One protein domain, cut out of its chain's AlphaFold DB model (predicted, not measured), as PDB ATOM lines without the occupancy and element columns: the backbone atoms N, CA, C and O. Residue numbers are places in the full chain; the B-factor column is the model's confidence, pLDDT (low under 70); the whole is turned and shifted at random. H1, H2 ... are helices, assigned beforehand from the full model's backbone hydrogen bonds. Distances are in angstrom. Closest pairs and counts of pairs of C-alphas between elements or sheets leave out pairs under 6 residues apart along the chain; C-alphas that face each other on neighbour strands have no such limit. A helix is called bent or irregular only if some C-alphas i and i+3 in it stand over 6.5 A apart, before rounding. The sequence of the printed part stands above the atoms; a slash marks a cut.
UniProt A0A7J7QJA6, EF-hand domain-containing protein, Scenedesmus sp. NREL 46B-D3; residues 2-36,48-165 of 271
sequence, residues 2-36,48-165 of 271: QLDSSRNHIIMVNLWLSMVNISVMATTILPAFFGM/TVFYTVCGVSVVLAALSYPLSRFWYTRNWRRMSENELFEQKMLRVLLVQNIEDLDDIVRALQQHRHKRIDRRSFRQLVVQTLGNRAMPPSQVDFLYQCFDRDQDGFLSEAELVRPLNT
ATOM      1  N   GLN A   2      82.834  14.682  -4.205       49.97
ATOM      2  CA  GLN A   2      83.347  15.300  -2.963       49.97
ATOM      3  C   GLN A   2      83.721  16.792  -3.098       49.97
ATOM      4  O   GLN A   2      83.733  17.506  -2.096       49.97
ATOM      5  N   LEU A   3      83.984  17.284  -4.316       61.69
ATOM      6  CA  LEU A   3      84.387  18.678  -4.555       61.69
ATOM      7  C   LEU A   3      83.266  19.690  -4.267       61.69
ATOM      8  O   LEU A   3      83.546  20.764  -3.735       61.69
ATOM      9  N   ASP A   4      82.007  19.330  -4.525       63.78
ATOM     10  CA  ASP A   4      80.865  20.216  -4.263       63.78
ATOM     11  C   ASP A   4      80.507  20.269  -2.774       63.78
ATOM     12  O   ASP A   4      80.160  21.329  -2.260       63.78
ATOM     13  N   SER A   5      80.687  19.161  -2.048       62.75
ATOM     14  CA  SER A   5      80.470  19.114  -0.596       62.75
ATOM     15  C   SER A   5      81.502  19.957   0.166       62.75
ATOM     16  O   SER A   5      81.138  20.727   1.054       62.75
ATOM     17  N   SER A   6      82.778  19.903  -0.241       72.62
ATOM     18  CA  SER A   6      83.835  20.750   0.332       72.62
ATOM     19  C   SER A   6      83.586  22.242   0.064       72.62
ATOM     20  O   SER A   6      83.668  23.060   0.982       72.62
ATOM     21  N   ARG A   7      83.179  22.608  -1.162       79.94
ATOM     22  CA  ARG A   7      82.805  23.996  -1.490       79.94
ATOM     23  C   ARG A   7      81.597  24.476  -0.693       79.94
ATOM     24  O   ARG A   7      81.635  25.579  -0.157       79.94
ATOM     25  N   ASN A   8      80.558  23.652  -0.573       72.75
ATOM     26  CA  ASN A   8      79.361  24.021   0.176       72.75
ATOM     27  C   ASN A   8      79.659  24.176   1.678       72.75
ATOM     28  O   ASN A   8      79.177  25.107   2.319       72.75
ATOM     29  N   HIS A   9      80.543  23.339   2.229       77.94
ATOM     30  CA  HIS A   9      81.018  23.485   3.603       77.94
ATOM     31  C   HIS A   9      81.792  24.796   3.813       77.94
ATOM     32  O   HIS A   9      81.555  25.493   4.797       77.94
ATOM     33  N   ILE A  10      82.670  25.181   2.880       84.44
ATOM     34  CA  ILE A  10      83.416  26.448   2.957       84.44
ATOM     35  C   ILE A  10      82.467  27.655   2.877       84.44
ATOM     36  O   ILE A  10      82.613  28.595   3.659       84.44
ATOM     37  N   ILE A  11      81.469  27.616   1.985       86.31
ATOM     38  CA  ILE A  11      80.449  28.671   1.868       86.31
ATOM     39  C   ILE A  11      79.653  28.789   3.170       86.31
ATOM     40  O   ILE A  11      79.463  29.895   3.675       86.31
ATOM     41  N   MET A  12      79.248  27.657   3.751       75.94
ATOM     42  CA  MET A  12      78.526  27.642   5.017       75.94
ATOM     43  C   MET A  12      79.384  28.232   6.145       75.94
ATOM     44  O   MET A  12      78.932  29.145   6.828       75.94
ATOM     45  N   VAL A  13      80.637  27.795   6.308       81.12
ATOM     46  CA  VAL A  13      81.545  28.323   7.345       81.12
ATOM     47  C   VAL A  13      81.754  29.834   7.203       81.12
ATOM     48  O   VAL A  13      81.704  30.547   8.204       81.12
ATOM     49  N   ASN A  14      81.930  30.336   5.979       83.94
ATOM     50  CA  ASN A  14      82.082  31.770   5.731       83.94
ATOM     51  C   ASN A  14      80.822  32.557   6.135       83.94
ATOM     52  O   ASN A  14      80.907  33.606   6.775       83.94
ATOM     53  N   LEU A  15      79.641  32.015   5.828       79.12
ATOM     54  CA  LEU A  15      78.371  32.621   6.219       79.12
ATOM     55  C   LEU A  15      78.212  32.659   7.746       79.12
ATOM     56  O   LEU A  15      77.879  33.709   8.298       79.12
ATOM     57  N   TRP A  16      78.545  31.570   8.443       80.44
ATOM     58  CA  TRP A  16      78.557  31.535   9.910       80.44
ATOM     59  C   TRP A  16      79.523  32.564  10.511       80.44
ATOM     60  O   TRP A  16      79.152  33.276  11.445       80.44
ATOM     61  N   LEU A  17      80.730  32.697   9.953       78.00
ATOM     62  CA  LEU A  17      81.719  33.676  10.408       78.00
ATOM     63  C   LEU A  17      81.213  35.117  10.232       78.00
ATOM     64  O   LEU A  17      81.382  35.945  11.125       78.00
ATOM     65  N   SER A  18      80.538  35.406   9.113       84.44
ATOM     66  CA  SER A  18      79.951  36.726   8.857       84.44
ATOM     67  C   SER A  18      78.831  37.072   9.846       84.44
ATOM     68  O   SER A  18      78.818  38.180  10.383       84.44
ATOM     69  N   MET A  19      77.955  36.112  10.179       77.06
ATOM     70  CA  MET A  19      76.916  36.303  11.198       77.06
ATOM     71  C   MET A  19      77.513  36.585  12.578       77.06
ATOM     72  O   MET A  19      77.023  37.462  13.292       77.06
ATOM     73  N   VAL A  20      78.586  35.880  12.950       77.25
ATOM     74  CA  VAL A  20      79.293  36.127  14.215       77.25
ATOM     75  C   VAL A  20      79.908  37.525  14.223       77.25
ATOM     76  O   VAL A  20      79.723  38.257  15.191       77.25
ATOM     77  N   ASN A  21      80.571  37.936  13.140       85.62
ATOM     78  CA  ASN A  21      81.213  39.248  13.059       85.62
ATOM     79  C   ASN A  21      80.196  40.400  13.167       85.62
ATOM     80  O   ASN A  21      80.388  41.330  13.948       85.62
ATOM     81  N   ILE A  22      79.065  40.300  12.458       85.56
ATOM     82  CA  ILE A  22      77.979  41.289  12.541       85.56
ATOM     83  C   ILE A  22      77.381  41.326  13.955       85.56
ATOM     84  O   ILE A  22      77.091  42.403  14.467       85.56
ATOM     85  N   SER A  23      77.243  40.176  14.620       76.19
ATOM     86  CA  SER A  23      76.740  40.111  16.002       76.19
ATOM     87  C   SER A  23      77.688  40.796  16.992       76.19
ATOM     88  O   SER A  23      77.241  41.515  17.887       76.19
ATOM     89  N   VAL A  24      79.002  40.623  16.814       79.44
ATOM     90  CA  VAL A  24      80.020  41.311  17.622       79.44
ATOM     91  C   VAL A  24      79.957  42.820  17.384       79.44
ATOM     92  O   VAL A  24      79.894  43.572  18.353       79.44
ATOM     93  N   MET A  25      79.872  43.265  16.126       85.69
ATOM     94  CA  MET A  25      79.703  44.687  15.796       85.69
ATOM     95  C   MET A  25      78.403  45.270  16.366       85.69
ATOM     96  O   MET A  25      78.400  46.374  16.892       85.69
ATOM     97  N   ALA A  26      77.292  44.533  16.326       81.62
ATOM     98  CA  ALA A  26      76.033  44.983  16.920       81.62
ATOM     99  C   ALA A  26      76.135  45.117  18.449       81.62
ATOM    100  O   ALA A  26      75.560  46.032  19.039       81.62
ATOM    101  N   THR A  27      76.910  44.241  19.091       76.50
ATOM    102  CA  THR A  27      77.132  44.281  20.541       76.50
ATOM    103  C   THR A  27      77.969  45.494  20.953       76.50
ATOM    104  O   THR A  27      77.740  46.036  22.029       76.50
ATOM    105  N   THR A  28      78.894  45.971  20.110       81.25
ATOM    106  CA  THR A  28      79.717  47.157  20.416       81.25
ATOM    107  C   THR A  28      78.977  48.483  20.232       81.25
ATOM    108  O   THR A  28      79.400  49.486  20.806       81.25
ATOM    109  N   ILE A  29      77.847  48.503  19.515       82.00
ATOM    110  CA  ILE A  29      77.027  49.710  19.329       82.00
ATOM    111  C   ILE A  29      76.420  50.184  20.659       82.00
ATOM    112  O   ILE A  29      76.435  51.379  20.941       82.00
ATOM    113  N   LEU A  30      75.927  49.273  21.506       72.94
ATOM    114  CA  LEU A  30      75.281  49.653  22.771       72.94
ATOM    115  C   LEU A  30      76.262  50.344  23.741       72.94
ATOM    116  O   LEU A  30      75.966  51.461  24.165       72.94
ATOM    117  N   PRO A  31      77.454  49.788  24.043       70.50
ATOM    118  CA  PRO A  31      78.466  50.494  24.822       70.50
ATOM    119  C   PRO A  31      78.959  51.774  24.151       70.50
ATOM    120  O   PRO A  31      79.289  52.711  24.862       70.50
ATOM    121  N   ALA A  32      79.003  51.845  22.816       77.44
ATOM    122  CA  ALA A  32      79.398  53.071  22.124       77.44
ATOM    123  C   ALA A  32      78.398  54.216  22.365       77.44
ATOM    124  O   ALA A  32      78.819  55.346  22.603       77.44
ATOM    125  N   PHE A  33      77.090  53.924  22.390       75.19
ATOM    126  CA  PHE A  33      76.055  54.913  22.718       75.19
ATOM    127  C   PHE A  33      76.131  55.416  24.165       75.19
ATOM    128  O   PHE A  33      75.858  56.588  24.407       75.19
ATOM    129  N   PHE A  34      76.512  54.562  25.119       69.62
ATOM    130  CA  PHE A  34      76.600  54.943  26.536       69.62
ATOM    131  C   PHE A  34      77.986  55.453  26.960       69.62
ATOM    132  O   PHE A  34      78.087  56.252  27.884       69.62
ATOM    133  N   GLY A  35      79.057  55.015  26.295       67.81
ATOM    134  CA  GLY A  35      80.445  55.355  26.621       67.81
ATOM    135  C   GLY A  35      80.902  56.697  26.050       67.81
ATOM    136  O   GLY A  35      81.856  57.288  26.553       67.81
ATOM    137  N   MET A  36      80.213  57.221  25.036       63.81
ATOM    138  CA  MET A  36      80.453  58.568  24.522       63.81
ATOM    139  C   MET A  36      79.620  59.601  25.285       63.81
ATOM    140  O   MET A  36      78.670  60.164  24.756       63.81
ATOM    141  N   THR A  48      72.138  52.620  40.000       84.31
ATOM    142  CA  THR A  48      71.594  51.261  39.902       84.31
ATOM    143  C   THR A  48      71.052  50.946  38.507       84.31
ATOM    144  O   THR A  48      71.308  49.861  37.979       84.31
ATOM    145  N   VAL A  49      70.377  51.898  37.858       81.25
ATOM    146  CA  VAL A  49      69.776  51.702  36.530       81.25
ATOM    147  C   VAL A  49      70.853  51.424  35.482       81.25
ATOM    148  O   VAL A  49      70.725  50.473  34.709       81.25
ATOM    149  N   PHE A  50      71.962  52.163  35.510       76.38
ATOM    150  CA  PHE A  50      73.081  51.953  34.591       76.38
ATOM    151  C   PHE A  50      73.664  50.534  34.704       76.38
ATOM    152  O   PHE A  50      73.806  49.832  33.697       76.38
ATOM    153  N   TYR A  51      73.924  50.062  35.929       83.69
ATOM    154  CA  TYR A  51      74.434  48.706  36.147       83.69
ATOM    155  C   TYR A  51      73.434  47.624  35.736       83.69
ATOM    156  O   TYR A  51      73.853  46.587  35.226       83.69
ATOM    157  N   THR A  52      72.126  47.852  35.895       85.81
ATOM    158  CA  THR A  52      71.119  46.882  35.435       85.81
ATOM    159  C   THR A  52      71.069  46.780  33.914       85.81
ATOM    160  O   THR A  52      71.038  45.668  33.393       85.81
ATOM    161  N   VAL A  53      71.141  47.900  33.185       80.38
ATOM    162  CA  VAL A  53      71.147  47.895  31.711       80.38
ATOM    163  C   VAL A  53      72.422  47.236  31.173       80.38
ATOM    164  O   VAL A  53      72.347  46.382  30.286       80.38
ATOM    165  N   CYS A  54      73.584  47.552  31.753       81.56
ATOM    166  CA  CYS A  54      74.847  46.876  31.440       81.56
ATOM    167  C   CYS A  54      74.812  45.381  31.795       81.56
ATOM    168  O   CYS A  54      75.257  44.544  31.015       81.56
ATOM    169  N   GLY A  55      74.245  45.018  32.944       88.12
ATOM    170  CA  GLY A  55      74.110  43.625  33.362       88.12
ATOM    171  C   GLY A  55      73.211  42.823  32.421       88.12
ATOM    172  O   GLY A  55      73.590  41.741  31.975       88.12
ATOM    173  N   VAL A  56      72.046  43.369  32.060       88.50
ATOM    174  CA  VAL A  56      71.098  42.719  31.143       88.50
ATOM    175  C   VAL A  56      71.703  42.561  29.753       88.50
ATOM    176  O   VAL A  56      71.539  41.498  29.160       88.50
ATOM    177  N   SER A  57      72.430  43.554  29.235       80.44
ATOM    178  CA  SER A  57      73.050  43.448  27.909       80.44
ATOM    179  C   SER A  57      74.146  42.379  27.865       80.44
ATOM    180  O   SER A  57      74.163  41.573  26.936       80.44
ATOM    181  N   VAL A  58      74.989  42.284  28.901       85.62
ATOM    182  CA  VAL A  58      76.016  41.234  29.012       85.62
ATOM    183  C   VAL A  58      75.382  39.851  29.159       85.62
ATOM    184  O   VAL A  58      75.801  38.911  28.483       85.62
ATOM    185  N   VAL A  59      74.347  39.710  29.992       91.88
ATOM    186  CA  VAL A  59      73.628  38.437  30.168       91.88
ATOM    187  C   VAL A  59      72.925  38.023  28.877       91.88
ATOM    188  O   VAL A  59      73.026  36.866  28.474       91.88
ATOM    189  N   LEU A  60      72.252  38.951  28.194       87.81
ATOM    190  CA  LEU A  60      71.587  38.681  26.922       87.81
ATOM    191  C   LEU A  60      72.604  38.276  25.848       87.81
ATOM    192  O   LEU A  60      72.377  37.298  25.139       87.81
ATOM    193  N   ALA A  61      73.747  38.964  25.770       82.69
ATOM    194  CA  ALA A  61      74.831  38.615  24.857       82.69
ATOM    195  C   ALA A  61      75.392  37.216  25.162       82.69
ATOM    196  O   ALA A  61      75.483  36.384  24.258       82.69
ATOM    197  N   ALA A  62      75.673  36.910  26.432       87.12
ATOM    198  CA  ALA A  62      76.171  35.603  26.860       87.12
ATOM    199  C   ALA A  62      75.163  34.466  26.608       87.12
ATOM    200  O   ALA A  62      75.559  33.365  26.222       87.12
ATOM    201  N   LEU A  63      73.862  34.723  26.783       93.44
ATOM    202  CA  LEU A  63      72.796  33.742  26.554       93.44
ATOM    203  C   LEU A  63      72.395  33.609  25.081       93.44
ATOM    204  O   LEU A  63      71.871  32.563  24.694       93.44
ATOM    205  N   SER A  64      72.658  34.615  24.247       86.00
ATOM    206  CA  SER A  64      72.255  34.617  22.835       86.00
ATOM    207  C   SER A  64      72.847  33.440  22.055       86.00
ATOM    208  O   SER A  64      72.133  32.758  21.320       86.00
ATOM    209  N   TYR A  65      74.129  33.136  22.270       84.94
ATOM    210  CA  TYR A  65      74.821  32.045  21.591       84.94
ATOM    211  C   TYR A  65      74.295  30.650  21.978       84.94
ATOM    212  O   TYR A  65      73.944  29.888  21.072       84.94
ATOM    213  N   PRO A  66      74.178  30.270  23.269       91.94
ATOM    214  CA  PRO A  66      73.626  28.972  23.639       91.94
ATOM    215  C   PRO A  66      72.142  28.841  23.284       91.94
ATOM    216  O   PRO A  66      71.744  27.758  22.854       91.94
ATOM    217  N   LEU A  67      71.335  29.910  23.382       89.81
ATOM    218  CA  LEU A  67      69.943  29.870  22.914       89.81
ATOM    219  C   LEU A  67      69.879  29.644  21.407       89.81
ATOM    220  O   LEU A  67      69.159  28.751  20.968       89.81
ATOM    221  N   SER A  68      70.652  30.401  20.627       83.62
ATOM    222  CA  SER A  68      70.722  30.244  19.173       83.62
ATOM    223  C   SER A  68      71.171  28.834  18.798       83.62
ATOM    224  O   SER A  68      70.511  28.163  18.009       83.62
ATOM    225  N   ARG A  69      72.216  28.306  19.446       86.94
ATOM    226  CA  ARG A  69      72.690  26.935  19.225       86.94
ATOM    227  C   ARG A  69      71.649  25.891  19.620       86.94
ATOM    228  O   ARG A  69      71.472  24.916  18.894       86.94
ATOM    229  N   PHE A  70      70.953  26.059  20.740       90.62
ATOM    230  CA  PHE A  70      69.897  25.143  21.175       90.62
ATOM    231  C   PHE A  70      68.716  25.150  20.202       90.62
ATOM    232  O   PHE A  70      68.237  24.092  19.794       90.62
ATOM    233  N   TRP A  71      68.281  26.338  19.784       88.50
ATOM    234  CA  TRP A  71      67.183  26.501  18.840       88.50
ATOM    235  C   TRP A  71      67.555  25.947  17.464       88.50
ATOM    236  O   TRP A  71      66.810  25.145  16.901       88.50
ATOM    237  N   TYR A  72      68.756  26.274  16.980       85.00
ATOM    238  CA  TYR A  72      69.303  25.768  15.729       85.00
ATOM    239  C   TYR A  72      69.430  24.249  15.760       85.00
ATOM    240  O   TYR A  72      68.849  23.582  14.922       85.00
ATOM    241  N   THR A  73      70.105  23.661  16.748       89.12
ATOM    242  CA  THR A  73      70.291  22.198  16.804       89.12
ATOM    243  C   THR A  73      68.974  21.436  16.952       89.12
ATOM    244  O   THR A  73      68.801  20.387  16.329       89.12
ATOM    245  N   ARG A  74      68.017  21.956  17.729       86.00
ATOM    246  CA  ARG A  74      66.701  21.331  17.904       86.00
ATOM    247  C   ARG A  74      65.850  21.412  16.638       86.00
ATOM    248  O   ARG A  74      65.189  20.432  16.300       86.00
ATOM    249  N   ASN A  75      65.851  22.555  15.954       80.31
ATOM    250  CA  ASN A  75      65.077  22.740  14.730       80.31
ATOM    251  C   ASN A  75      65.739  22.044  13.529       80.31
ATOM    252  O   ASN A  75      65.069  21.368  12.753       80.31
ATOM    253  N   TRP A  76      67.068  22.119  13.440       76.31
ATOM    254  CA  TRP A  76      67.866  21.490  12.391       76.31
ATOM    255  C   TRP A  76      67.747  19.975  12.411       76.31
ATOM    256  O   TRP A  76      67.581  19.378  11.357       76.31
ATOM    257  N   ARG A  77      67.758  19.335  13.593       78.94
ATOM    258  CA  ARG A  77      67.554  17.879  13.677       78.94
ATOM    259  C   ARG A  77      66.252  17.451  13.006       78.94
ATOM    260  O   ARG A  77      66.274  16.528  12.203       78.94
ATOM    261  N   ARG A  78      65.157  18.178  13.252       76.62
ATOM    262  CA  ARG A  78      63.847  17.872  12.656       76.62
ATOM    263  C   ARG A  78      63.833  18.029  11.138       76.62
ATOM    264  O   ARG A  78      63.227  17.207  10.467       76.62
ATOM    265  N   MET A  79      64.498  19.054  10.605       70.12
ATOM    266  CA  MET A  79      64.605  19.221   9.151       70.12
ATOM    267  C   MET A  79      65.521  18.158   8.532       70.12
ATOM    268  O   MET A  79      65.138  17.508   7.565       70.12
ATOM    269  N   SER A  80      66.678  17.902   9.146       73.44
ATOM    270  CA  SER A  80      67.664  16.953   8.624       73.44
ATOM    271  C   SER A  80      67.176  15.505   8.631       73.44
ATOM    272  O   SER A  80      67.525  14.744   7.737       73.44
ATOM    273  N   GLU A  81      66.367  15.104   9.617       76.56
ATOM    274  CA  GLU A  81      65.829  13.742   9.676       76.56
ATOM    275  C   GLU A  81      64.841  13.485   8.537       76.56
ATOM    276  O   GLU A  81      64.903  12.420   7.922       76.56
ATOM    277  N   ASN A  82      64.001  14.469   8.204       73.88
ATOM    278  CA  ASN A  82      63.062  14.358   7.093       73.88
ATOM    279  C   ASN A  82      63.803  14.334   5.753       73.88
ATOM    280  O   ASN A  82      63.605  13.407   4.979       73.88
ATOM    281  N   GLU A  83      64.732  15.264   5.516       77.06
ATOM    282  CA  GLU A  83      65.480  15.314   4.252       77.06
ATOM    283  C   GLU A  83      66.345  14.065   4.034       77.06
ATOM    284  O   GLU A  83      66.384  13.507   2.937       77.06
ATOM    285  N   LEU A  84      67.021  13.571   5.078       77.44
ATOM    286  CA  LEU A  84      67.824  12.351   4.973       77.44
ATOM    287  C   LEU A  84      66.952  11.113   4.771       77.44
ATOM    288  O   LEU A  84      67.365  10.189   4.066       77.44
ATOM    289  N   PHE A  85      65.774  11.068   5.395       80.44
ATOM    290  CA  PHE A  85      64.821   9.989   5.181       80.44
ATOM    291  C   PHE A  85      64.277  10.016   3.752       80.44
ATOM    292  O   PHE A  85      64.305   8.983   3.091       80.44
ATOM    293  N   GLU A  86      63.884  11.184   3.246       79.00
ATOM    294  CA  GLU A  86      63.426  11.371   1.870       79.00
ATOM    295  C   GLU A  86      64.508  10.970   0.867       79.00
ATOM    296  O   GLU A  86      64.236  10.196  -0.045       79.00
ATOM    297  N   GLN A  87      65.760  11.389   1.069       77.75
ATOM    298  CA  GLN A  87      66.867  11.019   0.182       77.75
ATOM    299  C   GLN A  87      67.177   9.521   0.208       77.75
ATOM    300  O   GLN A  87      67.423   8.919  -0.840       77.75
ATOM    301  N   LYS A  88      67.179   8.899   1.392       80.25
ATOM    302  CA  LYS A  88      67.403   7.453   1.517       80.25
ATOM    303  C   LYS A  88      66.250   6.669   0.915       80.25
ATOM    304  O   LYS A  88      66.499   5.710   0.195       80.25
ATOM    305  N   MET A  89      65.017   7.082   1.186       76.88
ATOM    306  CA  MET A  89      63.832   6.402   0.690       76.88
ATOM    307  C   MET A  89      63.715   6.557  -0.819       76.88
ATOM    308  O   MET A  89      63.505   5.558  -1.489       76.88
ATOM    309  N   LEU A  90      63.969   7.747  -1.366       79.50
ATOM    310  CA  LEU A  90      64.028   7.975  -2.806       79.50
ATOM    311  C   LEU A  90      65.129   7.124  -3.430       79.50
ATOM    312  O   LEU A  90      64.849   6.402  -4.374       79.50
ATOM    313  N   ARG A  91      66.348   7.098  -2.874       78.94
ATOM    314  CA  ARG A  91      67.417   6.224  -3.384       78.94
ATOM    315  C   ARG A  91      67.008   4.750  -3.374       78.94
ATOM    316  O   ARG A  91      67.234   4.066  -4.363       78.94
ATOM    317  N   VAL A  92      66.448   4.253  -2.274       78.75
ATOM    318  CA  VAL A  92      66.027   2.848  -2.160       78.75
ATOM    319  C   VAL A  92      64.901   2.543  -3.146       78.75
ATOM    320  O   VAL A  92      64.984   1.551  -3.860       78.75
ATOM    321  N   LEU A  93      63.901   3.421  -3.248       78.62
ATOM    322  CA  LEU A  93      62.754   3.251  -4.135       78.62
ATOM    323  C   LEU A  93      63.200   3.261  -5.603       78.62
ATOM    324  O   LEU A  93      62.850   2.348  -6.341       78.62
ATOM    325  N   LEU A  94      64.049   4.216  -5.994       80.00
ATOM    326  CA  LEU A  94      64.548   4.357  -7.364       80.00
ATOM    327  C   LEU A  94      65.518   3.235  -7.750       80.00
ATOM    328  O   LEU A  94      65.500   2.800  -8.889       80.00
ATOM    329  N   VAL A  95      66.356   2.746  -6.829       83.06
ATOM    330  CA  VAL A  95      67.299   1.655  -7.134       83.06
ATOM    331  C   VAL A  95      66.604   0.294  -7.161       83.06
ATOM    332  O   VAL A  95      66.932  -0.528  -8.009       83.06
ATOM    333  N   GLN A  96      65.665   0.036  -6.247       83.69
ATOM    334  CA  GLN A  96      65.010  -1.273  -6.153       83.69
ATOM    335  C   GLN A  96      63.818  -1.426  -7.099       83.69
ATOM    336  O   GLN A  96      63.530  -2.545  -7.502       83.69
ATOM    337  N   ASN A  97      63.136  -0.335  -7.454       82.81
ATOM    338  CA  ASN A  97      61.859  -0.383  -8.171       82.81
ATOM    339  C   ASN A  97      61.892   0.449  -9.464       82.81
ATOM    340  O   ASN A  97      60.883   1.043  -9.831       82.81
ATOM    341  N   ILE A  98      63.042   0.556 -10.147       87.81
ATOM    342  CA  ILE A  98      63.126   1.359 -11.384       87.81
ATOM    343  C   ILE A  98      62.248   0.784 -12.501       87.81
ATOM    344  O   ILE A  98      61.550   1.531 -13.178       87.81
ATOM    345  N   GLU A  99      62.240  -0.543 -12.643       88.75
ATOM    346  CA  GLU A  99      61.433  -1.255 -13.642       88.75
ATOM    347  C   GLU A  99      59.940  -1.071 -13.347       88.75
ATOM    348  O   GLU A  99      59.153  -0.687 -14.209       88.75
ATOM    349  N   ASP A 100      59.583  -1.238 -12.078       90.50
ATOM    350  CA  ASP A 100      58.240  -1.048 -11.546       90.50
ATOM    351  C   ASP A 100      57.741   0.403 -11.729       90.50
ATOM    352  O   ASP A 100      56.565   0.633 -12.020       90.50
ATOM    353  N   LEU A 101      58.624   1.401 -11.590       88.19
ATOM    354  CA  LEU A 101      58.295   2.808 -11.826       88.19
ATOM    355  C   LEU A 101      57.973   3.093 -13.287       88.19
ATOM    356  O   LEU A 101      57.028   3.836 -13.549       88.19
ATOM    357  N   ASP A 102      58.717   2.513 -14.226       90.00
ATOM    358  CA  ASP A 102      58.436   2.681 -15.652       90.00
ATOM    359  C   ASP A 102      57.058   2.111 -16.017       90.00
ATOM    360  O   ASP A 102      56.304   2.743 -16.764       90.00
ATOM    361  N   ASP A 103      56.677   0.969 -15.442       93.12
ATOM    362  CA  ASP A 103      55.356   0.372 -15.655       93.12
ATOM    363  C   ASP A 103      54.229   1.208 -15.033       93.12
ATOM    364  O   ASP A 103      53.196   1.441 -15.674       93.12
ATOM    365  N   ILE A 104      54.439   1.744 -13.826       91.31
ATOM    366  CA  ILE A 104      53.502   2.680 -13.186       91.31
ATOM    367  C   ILE A 104      53.352   3.949 -14.033       91.31
ATOM    368  O   ILE A 104      52.232   4.383 -14.299       91.31
ATOM    369  N   VAL A 105      54.457   4.539 -14.498       90.81
ATOM    370  CA  VAL A 105      54.436   5.746 -15.337       90.81
ATOM    371  C   VAL A 105      53.707   5.475 -16.650       90.81
ATOM    372  O   VAL A 105      52.878   6.288 -17.060       90.81
ATOM    373  N   ARG A 106      53.932   4.321 -17.288       92.19
ATOM    374  CA  ARG A 106      53.187   3.914 -18.491       92.19
ATOM    375  C   ARG A 106      51.690   3.789 -18.224       92.19
ATOM    376  O   ARG A 106      50.890   4.305 -19.005       92.19
ATOM    377  N   ALA A 107      51.294   3.164 -17.119       92.62
ATOM    378  CA  ALA A 107      49.885   3.043 -16.755       92.62
ATOM    379  C   ALA A 107      49.241   4.395 -16.412       92.62
ATOM    380  O   ALA A 107      48.079   4.631 -16.750       92.62
ATOM    381  N   LEU A 108      49.988   5.320 -15.803       90.88
ATOM    382  CA  LEU A 108      49.525   6.688 -15.560       90.88
ATOM    383  C   LEU A 108      49.376   7.478 -16.862       90.88
ATOM    384  O   LEU A 108      48.387   8.188 -17.034       90.88
ATOM    385  N   GLN A 109      50.300   7.316 -17.812       91.44
ATOM    386  CA  GLN A 109      50.207   7.939 -19.136       91.44
ATOM    387  C   GLN A 109      48.986   7.454 -19.927       91.44
ATOM    388  O   GLN A 109      48.398   8.233 -20.674       91.44
ATOM    389  N   GLN A 110      48.546   6.208 -19.728       92.94
ATOM    390  CA  GLN A 110      47.286   5.724 -20.306       92.94
ATOM    391  C   GLN A 110      46.052   6.430 -19.714       92.94
ATOM    392  O   GLN A 110      45.032   6.553 -20.388       92.94
ATOM    393  N   HIS A 111      46.146   6.954 -18.486       90.81
ATOM    394  CA  HIS A 111      45.061   7.640 -17.770       90.81
ATOM    395  C   HIS A 111      45.188   9.174 -17.775       90.81
ATOM    396  O   HIS A 111      44.520   9.856 -16.996       90.81
ATOM    397  N   ARG A 112      46.003   9.726 -18.682       82.19
ATOM    398  CA  ARG A 112      46.443  11.133 -18.724       82.19
ATOM    399  C   ARG A 112      45.332  12.191 -18.658       82.19
ATOM    400  O   ARG A 112      45.570  13.285 -18.166       82.19
ATOM    401  N   HIS A 113      44.120  11.878 -19.113       84.50
ATOM    402  CA  HIS A 113      43.010  12.839 -19.161       84.50
ATOM    403  C   HIS A 113      42.164  12.918 -17.884       84.50
ATOM    404  O   HIS A 113      41.216  13.702 -17.824       84.50
ATOM    405  N   LYS A 114      42.466  12.119 -16.855       90.38
ATOM    406  CA  LYS A 114      41.681  12.077 -15.618       90.38
ATOM    407  C   LYS A 114      42.525  12.562 -14.445       90.38
ATOM    408  O   LYS A 114      43.654  12.122 -14.282       90.38
ATOM    409  N   ARG A 115      41.962  13.423 -13.590       92.12
ATOM    410  CA  ARG A 115      42.579  13.764 -12.297       92.12
ATOM    411  C   ARG A 115      42.637  12.508 -11.429       92.12
ATOM    412  O   ARG A 115      41.596  11.890 -11.184       92.12
ATOM    413  N   ILE A 116      43.833  12.125 -10.995       95.38
ATOM    414  CA  ILE A 116      44.050  10.905 -10.209       95.38
ATOM    415  C   ILE A 116      44.205  11.294  -8.738       95.38
ATOM    416  O   ILE A 116      45.206  11.882  -8.332       95.38
ATOM    417  N   ASP A 117      43.196  10.949  -7.940       96.12
ATOM    418  CA  ASP A 117      43.243  11.057  -6.480       96.12
ATOM    419  C   ASP A 117      44.179   9.976  -5.904       96.12
ATOM    420  O   ASP A 117      44.362   8.903  -6.490       96.12
ATOM    421  N   ARG A 118      44.730  10.215  -4.717       96.00
ATOM    422  CA  ARG A 118      45.668   9.328  -4.011       96.00
ATOM    423  C   ARG A 118      45.168   7.891  -3.885       96.00
ATOM    424  O   ARG A 118      45.936   6.936  -4.005       96.00
ATOM    425  N   ARG A 119      43.863   7.705  -3.671       96.56
ATOM    426  CA  ARG A 119      43.249   6.365  -3.595       96.56
ATOM    427  C   ARG A 119      43.269   5.651  -4.942       96.56
ATOM    428  O   ARG A 119      43.591   4.466  -4.991       96.56
ATOM    429  N   SER A 120      42.947   6.373  -6.012       95.12
ATOM    430  CA  SER A 120      42.973   5.849  -7.378       95.12
ATOM    431  C   SER A 120      44.397   5.538  -7.821       95.12
ATOM    432  O   SER A 120      44.621   4.486  -8.406       95.12
ATOM    433  N   PHE A 121      45.365   6.385  -7.460       95.88
ATOM    434  CA  PHE A 121      46.783   6.115  -7.688       95.88
ATOM    435  C   PHE A 121      47.215   4.813  -7.015       95.88
ATOM    436  O   PHE A 121      47.794   3.944  -7.656       95.88
ATOM    437  N   ARG A 122      46.859   4.621  -5.738       95.69
ATOM    438  CA  ARG A 122      47.195   3.391  -5.014       95.69
ATOM    439  C   ARG A 122      46.579   2.146  -5.647       95.69
ATOM    440  O   ARG A 122      47.242   1.118  -5.719       95.69
ATOM    441  N   GLN A 123      45.329   2.228  -6.098       95.62
ATOM    442  CA  GLN A 123      44.683   1.124  -6.812       95.62
ATOM    443  C   GLN A 123      45.387   0.823  -8.135       95.62
ATOM    444  O   GLN A 123      45.633  -0.342  -8.425       95.62
ATOM    445  N   LEU A 124      45.758   1.862  -8.885       94.88
ATOM    446  CA  LEU A 124      46.458   1.737 -10.159       94.88
ATOM    447  C   LEU A 124      47.833   1.088  -9.973       94.88
ATOM    448  O   LEU A 124      48.138   0.134 -10.675       94.88
ATOM    449  N   VAL A 125      48.591   1.514  -8.959       94.44
ATOM    450  CA  VAL A 125      49.896   0.937  -8.598       94.44
ATOM    451  C   VAL A 125      49.774  -0.539  -8.202       94.44
ATOM    452  O   VAL A 125      50.546  -1.370  -8.674       94.44
ATOM    453  N   VAL A 126      48.782  -0.897  -7.378       94.62
ATOM    454  CA  VAL A 126      48.529  -2.302  -7.002       94.62
ATOM    455  C   VAL A 126      48.112  -3.134  -8.217       94.62
ATOM    456  O   VAL A 126      48.531  -4.279  -8.353       94.62
ATOM    457  N   GLN A 127      47.315  -2.560  -9.119       95.38
ATOM    458  CA  GLN A 127      46.867  -3.232 -10.332       95.38
ATOM    459  C   GLN A 127      48.016  -3.474 -11.320       95.38
ATOM    460  O   GLN A 127      48.063  -4.542 -11.924       95.38
ATOM    461  N   THR A 128      48.941  -2.522 -11.475       94.75
ATOM    462  CA  THR A 128      50.108  -2.666 -12.360       94.75
ATOM    463  C   THR A 128      51.152  -3.625 -11.813       94.75
ATOM    464  O   THR A 128      51.693  -4.425 -12.566       94.75
ATOM    465  N   LEU A 129      51.426  -3.569 -10.508       92.44
ATOM    466  CA  LEU A 129      52.464  -4.388  -9.874       92.44
ATOM    467  C   LEU A 129      52.014  -5.828  -9.596       92.44
ATOM    468  O   LEU A 129      52.843  -6.722  -9.402       92.44
ATOM    469  N   GLY A 130      50.700  -6.066  -9.529       91.31
ATOM    470  CA  GLY A 130      50.126  -7.367  -9.204       91.31
ATOM    471  C   GLY A 130      50.665  -7.909  -7.876       91.31
ATOM    472  O   GLY A 130      50.447  -7.328  -6.814       91.31
ATOM    473  N   ASN A 131      51.394  -9.027  -7.936       87.31
ATOM    474  CA  ASN A 131      51.950  -9.700  -6.756       87.31
ATOM    475  C   ASN A 131      53.184  -8.998  -6.159       87.31
ATOM    476  O   ASN A 131      53.552  -9.295  -5.024       87.31
ATOM    477  N   ARG A 132      53.818  -8.057  -6.876       88.44
ATOM    478  CA  ARG A 132      54.934  -7.238  -6.364       88.44
ATOM    479  C   ARG A 132      54.416  -6.010  -5.615       88.44
ATOM    480  O   ARG A 132      54.773  -4.874  -5.904       88.44
ATOM    481  N   ALA A 133      53.503  -6.230  -4.675       78.94
ATOM    482  CA  ALA A 133      52.830  -5.137  -3.994       78.94
ATOM    483  C   ALA A 133      53.817  -4.332  -3.131       78.94
ATOM    484  O   ALA A 133      54.311  -4.800  -2.106       78.94
ATOM    485  N   MET A 134      54.063  -3.090  -3.540       87.50
ATOM    486  CA  MET A 134      54.816  -2.115  -2.763       87.50
ATOM    487  C   MET A 134      54.065  -1.786  -1.454       87.50
ATOM    488  O   MET A 134      52.836  -1.632  -1.468       87.50
ATOM    489  N   PRO A 135      54.755  -1.649  -0.303       91.12
ATOM    490  CA  PRO A 135      54.106  -1.265   0.942       91.12
ATOM    491  C   PRO A 135      53.415   0.101   0.801       91.12
ATOM    492  O   PRO A 135      53.924   1.007   0.135       91.12
ATOM    493  N   PRO A 136      52.262   0.299   1.459       91.00
ATOM    494  CA  PRO A 136      51.403   1.454   1.206       91.00
ATOM    495  C   PRO A 136      52.049   2.795   1.556       91.00
ATOM    496  O   PRO A 136      51.713   3.804   0.948       91.00
ATOM    497  N   SER A 137      52.998   2.808   2.493       89.31
ATOM    498  CA  SER A 137      53.786   3.995   2.830       89.31
ATOM    499  C   SER A 137      54.703   4.444   1.692       89.31
ATOM    500  O   SER A 137      54.878   5.642   1.501       89.31
ATOM    501  N   GLN A 138      55.271   3.508   0.927       90.12
ATOM    502  CA  GLN A 138      56.114   3.832  -0.226       90.12
ATOM    503  C   GLN A 138      55.266   4.313  -1.406       90.12
ATOM    504  O   GLN A 138      55.657   5.263  -2.072       90.12
ATOM    505  N   VAL A 139      54.076   3.735  -1.611       93.19
ATOM    506  CA  VAL A 139      53.116   4.217  -2.624       93.19
ATOM    507  C   VAL A 139      52.650   5.638  -2.306       93.19
ATOM    508  O   VAL A 139      52.582   6.484  -3.191       93.19
ATOM    509  N   ASP A 140      52.361   5.912  -1.036       92.94
ATOM    510  CA  ASP A 140      51.979   7.245  -0.572       92.94
ATOM    511  C   ASP A 140      53.112   8.266  -0.730       92.94
ATOM    512  O   ASP A 140      52.864   9.408  -1.109       92.94
ATOM    513  N   PHE A 141      54.355   7.862  -0.466       89.38
ATOM    514  CA  PHE A 141      55.512   8.712  -0.725       89.38
ATOM    515  C   PHE A 141      55.709   8.967  -2.214       89.38
ATOM    516  O   PHE A 141      55.953  10.099  -2.614       89.38
ATOM    517  N   LEU A 142      55.563   7.931  -3.040       90.56
ATOM    518  CA  LEU A 142      55.672   8.060  -4.481       90.56
ATOM    519  C   LEU A 142      54.627   9.042  -5.016       90.56
ATOM    520  O   LEU A 142      54.954   9.911  -5.819       90.56
ATOM    521  N   TYR A 143      53.396   8.954  -4.509       93.62
ATOM    522  CA  TYR A 143      52.347   9.923  -4.794       93.62
ATOM    523  C   TYR A 143      52.778  11.346  -4.426       93.62
ATOM    524  O   TYR A 143      52.669  12.243  -5.251       93.62
ATOM    525  N   GLN A 144      53.337  11.540  -3.229       91.75
ATOM    526  CA  GLN A 144      53.834  12.836  -2.765       91.75
ATOM    527  C   GLN A 144      55.023  13.363  -3.589       91.75
ATOM    528  O   GLN A 144      55.231  14.569  -3.663       91.75
ATOM    529  N   CYS A 145      55.809  12.489  -4.222       86.50
ATOM    530  CA  CYS A 145      56.813  12.919  -5.192       86.50
ATOM    531  C   CYS A 145      56.159  13.434  -6.485       86.50
ATOM    532  O   CYS A 145      56.618  14.417  -7.059       86.50
ATOM    533  N   PHE A 146      55.100  12.794  -6.970       90.38
ATOM    534  CA  PHE A 146      54.447  13.251  -8.195       90.38
ATOM    535  C   PHE A 146      53.550  14.491  -7.978       90.38
ATOM    536  O   PHE A 146      53.515  15.343  -8.859       90.38
ATOM    537  N   ASP A 147      52.896  14.615  -6.820       93.25
ATOM    538  CA  ASP A 147      52.048  15.747  -6.396       93.25
ATOM    539  C   ASP A 147      52.916  16.894  -5.832       93.25
ATOM    540  O   ASP A 147      53.227  16.949  -4.637       93.25
ATOM    541  N   ARG A 148      53.398  17.783  -6.715       87.19
ATOM    542  CA  ARG A 148      54.340  18.856  -6.338       87.19
ATOM    543  C   ARG A 148      53.635  20.062  -5.749       87.19
ATOM    544  O   ARG A 148      54.245  20.759  -4.935       87.19
ATOM    545  N   ASP A 149      52.426  20.355  -6.206       92.75
ATOM    546  CA  ASP A 149      51.644  21.478  -5.696       92.75
ATOM    547  C   ASP A 149      50.879  21.137  -4.404       92.75
ATOM    548  O   ASP A 149      50.410  22.053  -3.722       92.75
ATOM    549  N   GLN A 150      50.878  19.859  -4.001       93.31
ATOM    550  CA  GLN A 150      50.220  19.342  -2.800       93.31
ATOM    551  C   GLN A 150      48.710  19.596  -2.820       93.31
ATOM    552  O   GLN A 150      48.087  19.764  -1.761       93.31
ATOM    553  N   ASP A 151      48.113  19.653  -4.010       94.25
ATOM    554  CA  ASP A 151      46.677  19.852  -4.167       94.25
ATOM    555  C   ASP A 151      45.878  18.559  -3.892       94.25
ATOM    556  O   ASP A 151      44.660  18.607  -3.668       94.25
ATOM    557  N   GLY A 152      46.574  17.416  -3.802       95.06
ATOM    558  CA  GLY A 152      45.996  16.096  -3.573       95.06
ATOM    559  C   GLY A 152      45.417  15.450  -4.832       95.06
ATOM    560  O   GLY A 152      44.621  14.512  -4.714       95.06
ATOM    561  N   PHE A 153      45.783  15.931  -6.021       96.19
ATOM    562  CA  PHE A 153      45.396  15.398  -7.319       96.19
ATOM    563  C   PHE A 153      46.563  15.446  -8.302       96.19
ATOM    564  O   PHE A 153      47.140  16.480  -8.579       96.19
ATOM    565  N   LEU A 154      46.836  14.330  -8.975       94.19
ATOM    566  CA  LEU A 154      47.867  14.339 -10.010       94.19
ATOM    567  C   LEU A 154      47.353  15.015 -11.276       94.19
ATOM    568  O   LEU A 154      46.431  14.510 -11.935       94.19
ATOM    569  N   SER A 155      47.961  16.149 -11.611       92.50
ATOM    570  CA  SER A 155      47.692  16.883 -12.840       92.50
ATOM    571  C   SER A 155      48.520  16.342 -14.014       92.50
ATOM    572  O   SER A 155      49.599  15.767 -13.862       92.50
ATOM    573  N   GLU A 156      48.031  16.542 -15.241       89.38
ATOM    574  CA  GLU A 156      48.752  16.125 -16.452       89.38
ATOM    575  C   GLU A 156      50.146  16.772 -16.545       89.38
ATOM    576  O   GLU A 156      51.112  16.138 -16.973       89.38
ATOM    577  N   ALA A 157      50.261  18.028 -16.110       87.88
ATOM    578  CA  ALA A 157      51.513  18.773 -16.139       87.88
ATOM    579  C   ALA A 157      52.586  18.167 -15.215       87.88
ATOM    580  O   ALA A 157      53.782  18.287 -15.497       87.88
ATOM    581  N   GLU A 158      52.173  17.503 -14.137       87.88
ATOM    582  CA  GLU A 158      53.072  16.834 -13.197       87.88
ATOM    583  C   GLU A 158      53.531  15.473 -13.710       87.88
ATOM    584  O   GLU A 158      54.710  15.144 -13.593       87.88
ATOM    585  N   LEU A 159      52.639  14.727 -14.368       85.12
ATOM    586  CA  LEU A 159      52.939  13.417 -14.956       85.12
ATOM    587  C   LEU A 159      53.929  13.493 -16.128       85.12
ATOM    588  O   LEU A 159      54.699  12.562 -16.359       85.12
ATOM    589  N   VAL A 160      53.896  14.585 -16.896       78.44
ATOM    590  CA  VAL A 160      54.740  14.757 -18.093       78.44
ATOM    591  C   VAL A 160      56.144  15.251 -17.736       78.44
ATOM    592  O   VAL A 160      57.072  15.109 -18.535       78.44
ATOM    593  N   ARG A 161      56.342  15.823 -16.543       77.69
ATOM    594  CA  ARG A 161      57.656  16.327 -16.143       77.69
ATOM    595  C   ARG A 161      58.580  15.163 -15.774       77.69
ATOM    596  O   ARG A 161      58.283  14.432 -14.834       77.69
ATOM    597  N   PRO A 162      59.741  15.016 -16.437       63.25
ATOM    598  CA  PRO A 162      60.692  13.976 -16.077       63.25
ATOM    599  C   PRO A 162      61.131  14.126 -14.616       63.25
ATOM    600  O   PRO A 162      61.539  15.219 -14.193       63.25
ATOM    601  N   LEU A 163      61.143  13.004 -13.886       62.25
ATOM    602  CA  LEU A 163      61.671  12.888 -12.517       62.25
ATOM    603  C   LEU A 163      63.122  13.398 -12.391       62.25
ATOM    604  O   LEU A 163      63.580  13.722 -11.301       62.25
ATOM    605  N   ASN A 164      63.840  13.573 -13.503       54.16
ATOM    606  CA  ASN A 164      65.167  14.190 -13.522       54.16
ATOM    607  C   ASN A 164      65.199  15.655 -13.048       54.16
ATOM    608  O   ASN A 164      66.265  16.160 -12.702       54.16
ATOM    609  N   THR A 165      64.056  16.345 -12.968       55.88
ATOM    610  CA  THR A 165      64.014  17.738 -12.477       55.88
ATOM    611  C   THR A 165      64.105  17.841 -10.943       55.88
ATOM    612  O   THR A 165      64.182  18.945 -10.399       55.88
TER     613      THR A 165
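This is residues 2 to 36 and 48 to 165 of the 271 residues of the protein "EF-hand domain-containing protein" of Scenedesmus sp. NREL 46B-D3 (UniProt A0A7J7QJA6). A very long helix, H2, is a stalk with a small head of short helices, H3 to H6, at its far end; a second long helix, H1, runs back beside the stalk near the cut in a loose pair, and its first residues, 2 to 19, stick out free. A kink of 32 degrees in H2 near residue 63 turns the stalk on its way to the head, and residues 66 to 85 of H2 stand free between the pair and the head. The printed part has 153 residues with six named helices, H1 to H6 in chain order, and no named strand; the class is all helix. It is extended, with a radius of gyration of the C-alphas of 25.9 A and spans of 78 by 36 by 27 A, the long arms making the length.

H2, residues 48 to 96, is the longest helix at 70.2 A, from C-alpha 48 at (71.594, 51.261, 39.902) to C-alpha 96 at (65.010, -1.273, -6.153). It is neither bent nor irregular, but only just: C-alphas 62 and 65 are 6.5 A apart. H1, residues 2 to 35, is 49.9 A long and begins at (83.347, 15.300, -2.963). H3 holds residues 98 to 110 and is 18.7 A long, H4 residues 118 to 129 and 16.4 A, H5 residues 136 to 146 and 15.4 A. H6, residues 156 to 159, is 5.2 A long and ends with C-alpha 159 at (52.939, 13.417, -14.956).

H2 and H1 are close but not clearly touching, at a shallow tilt of 15 degrees, opposite ways; their closest C-alphas, of Ala 61 and Thr 27, are 7.5 A apart. H2 is also close to H5 but not clearly touching, about perpendicular at 76 degrees, with the closest C-alphas, of Leu 93 and Gln 138, 7.7 A apart. H3 and H4 touch at a steep tilt of 60 degrees, opposite ways, H4 with residues 124 to 129 alone; the closest C-alphas are Ile 104 and Val 125, 6.1 A. H4 and H5 touch, only just about perpendicular at 70.0 degrees, closest at the C-alphas of Arg 122 and Val 139, 6.4 A. H3, with residues 105 to 109 alone, and H6 only just touch, with 3 pairs of C-alphas within 8 A, the closest Gln 109 and Leu 159 at 7.4 A. H1 is apart from H3, H4, H5 and H6. Every O i to N i+4 pair is within hydrogen-bond range in H3, H4 and H5, against 28 of 30 in H1 and 41 of 45 in H2; H6 is too short for such a pair.

The C-alphas of Met 36 and Asn 131, the two farthest apart, are 80.3 A apart. Residues 37 to 47 are not printed, and C-alphas 36 and 48 are 19.2 A apart across the cut. Of the links printed whole, H2 to H3 is tight and the others are short. Residues 116 to 117 pair antiparallel with residues 153 to 154. The mean pLDDT of the printed part is 83.9; residues 2 to 5, 34 to 36 and 162 to 165 are under 70.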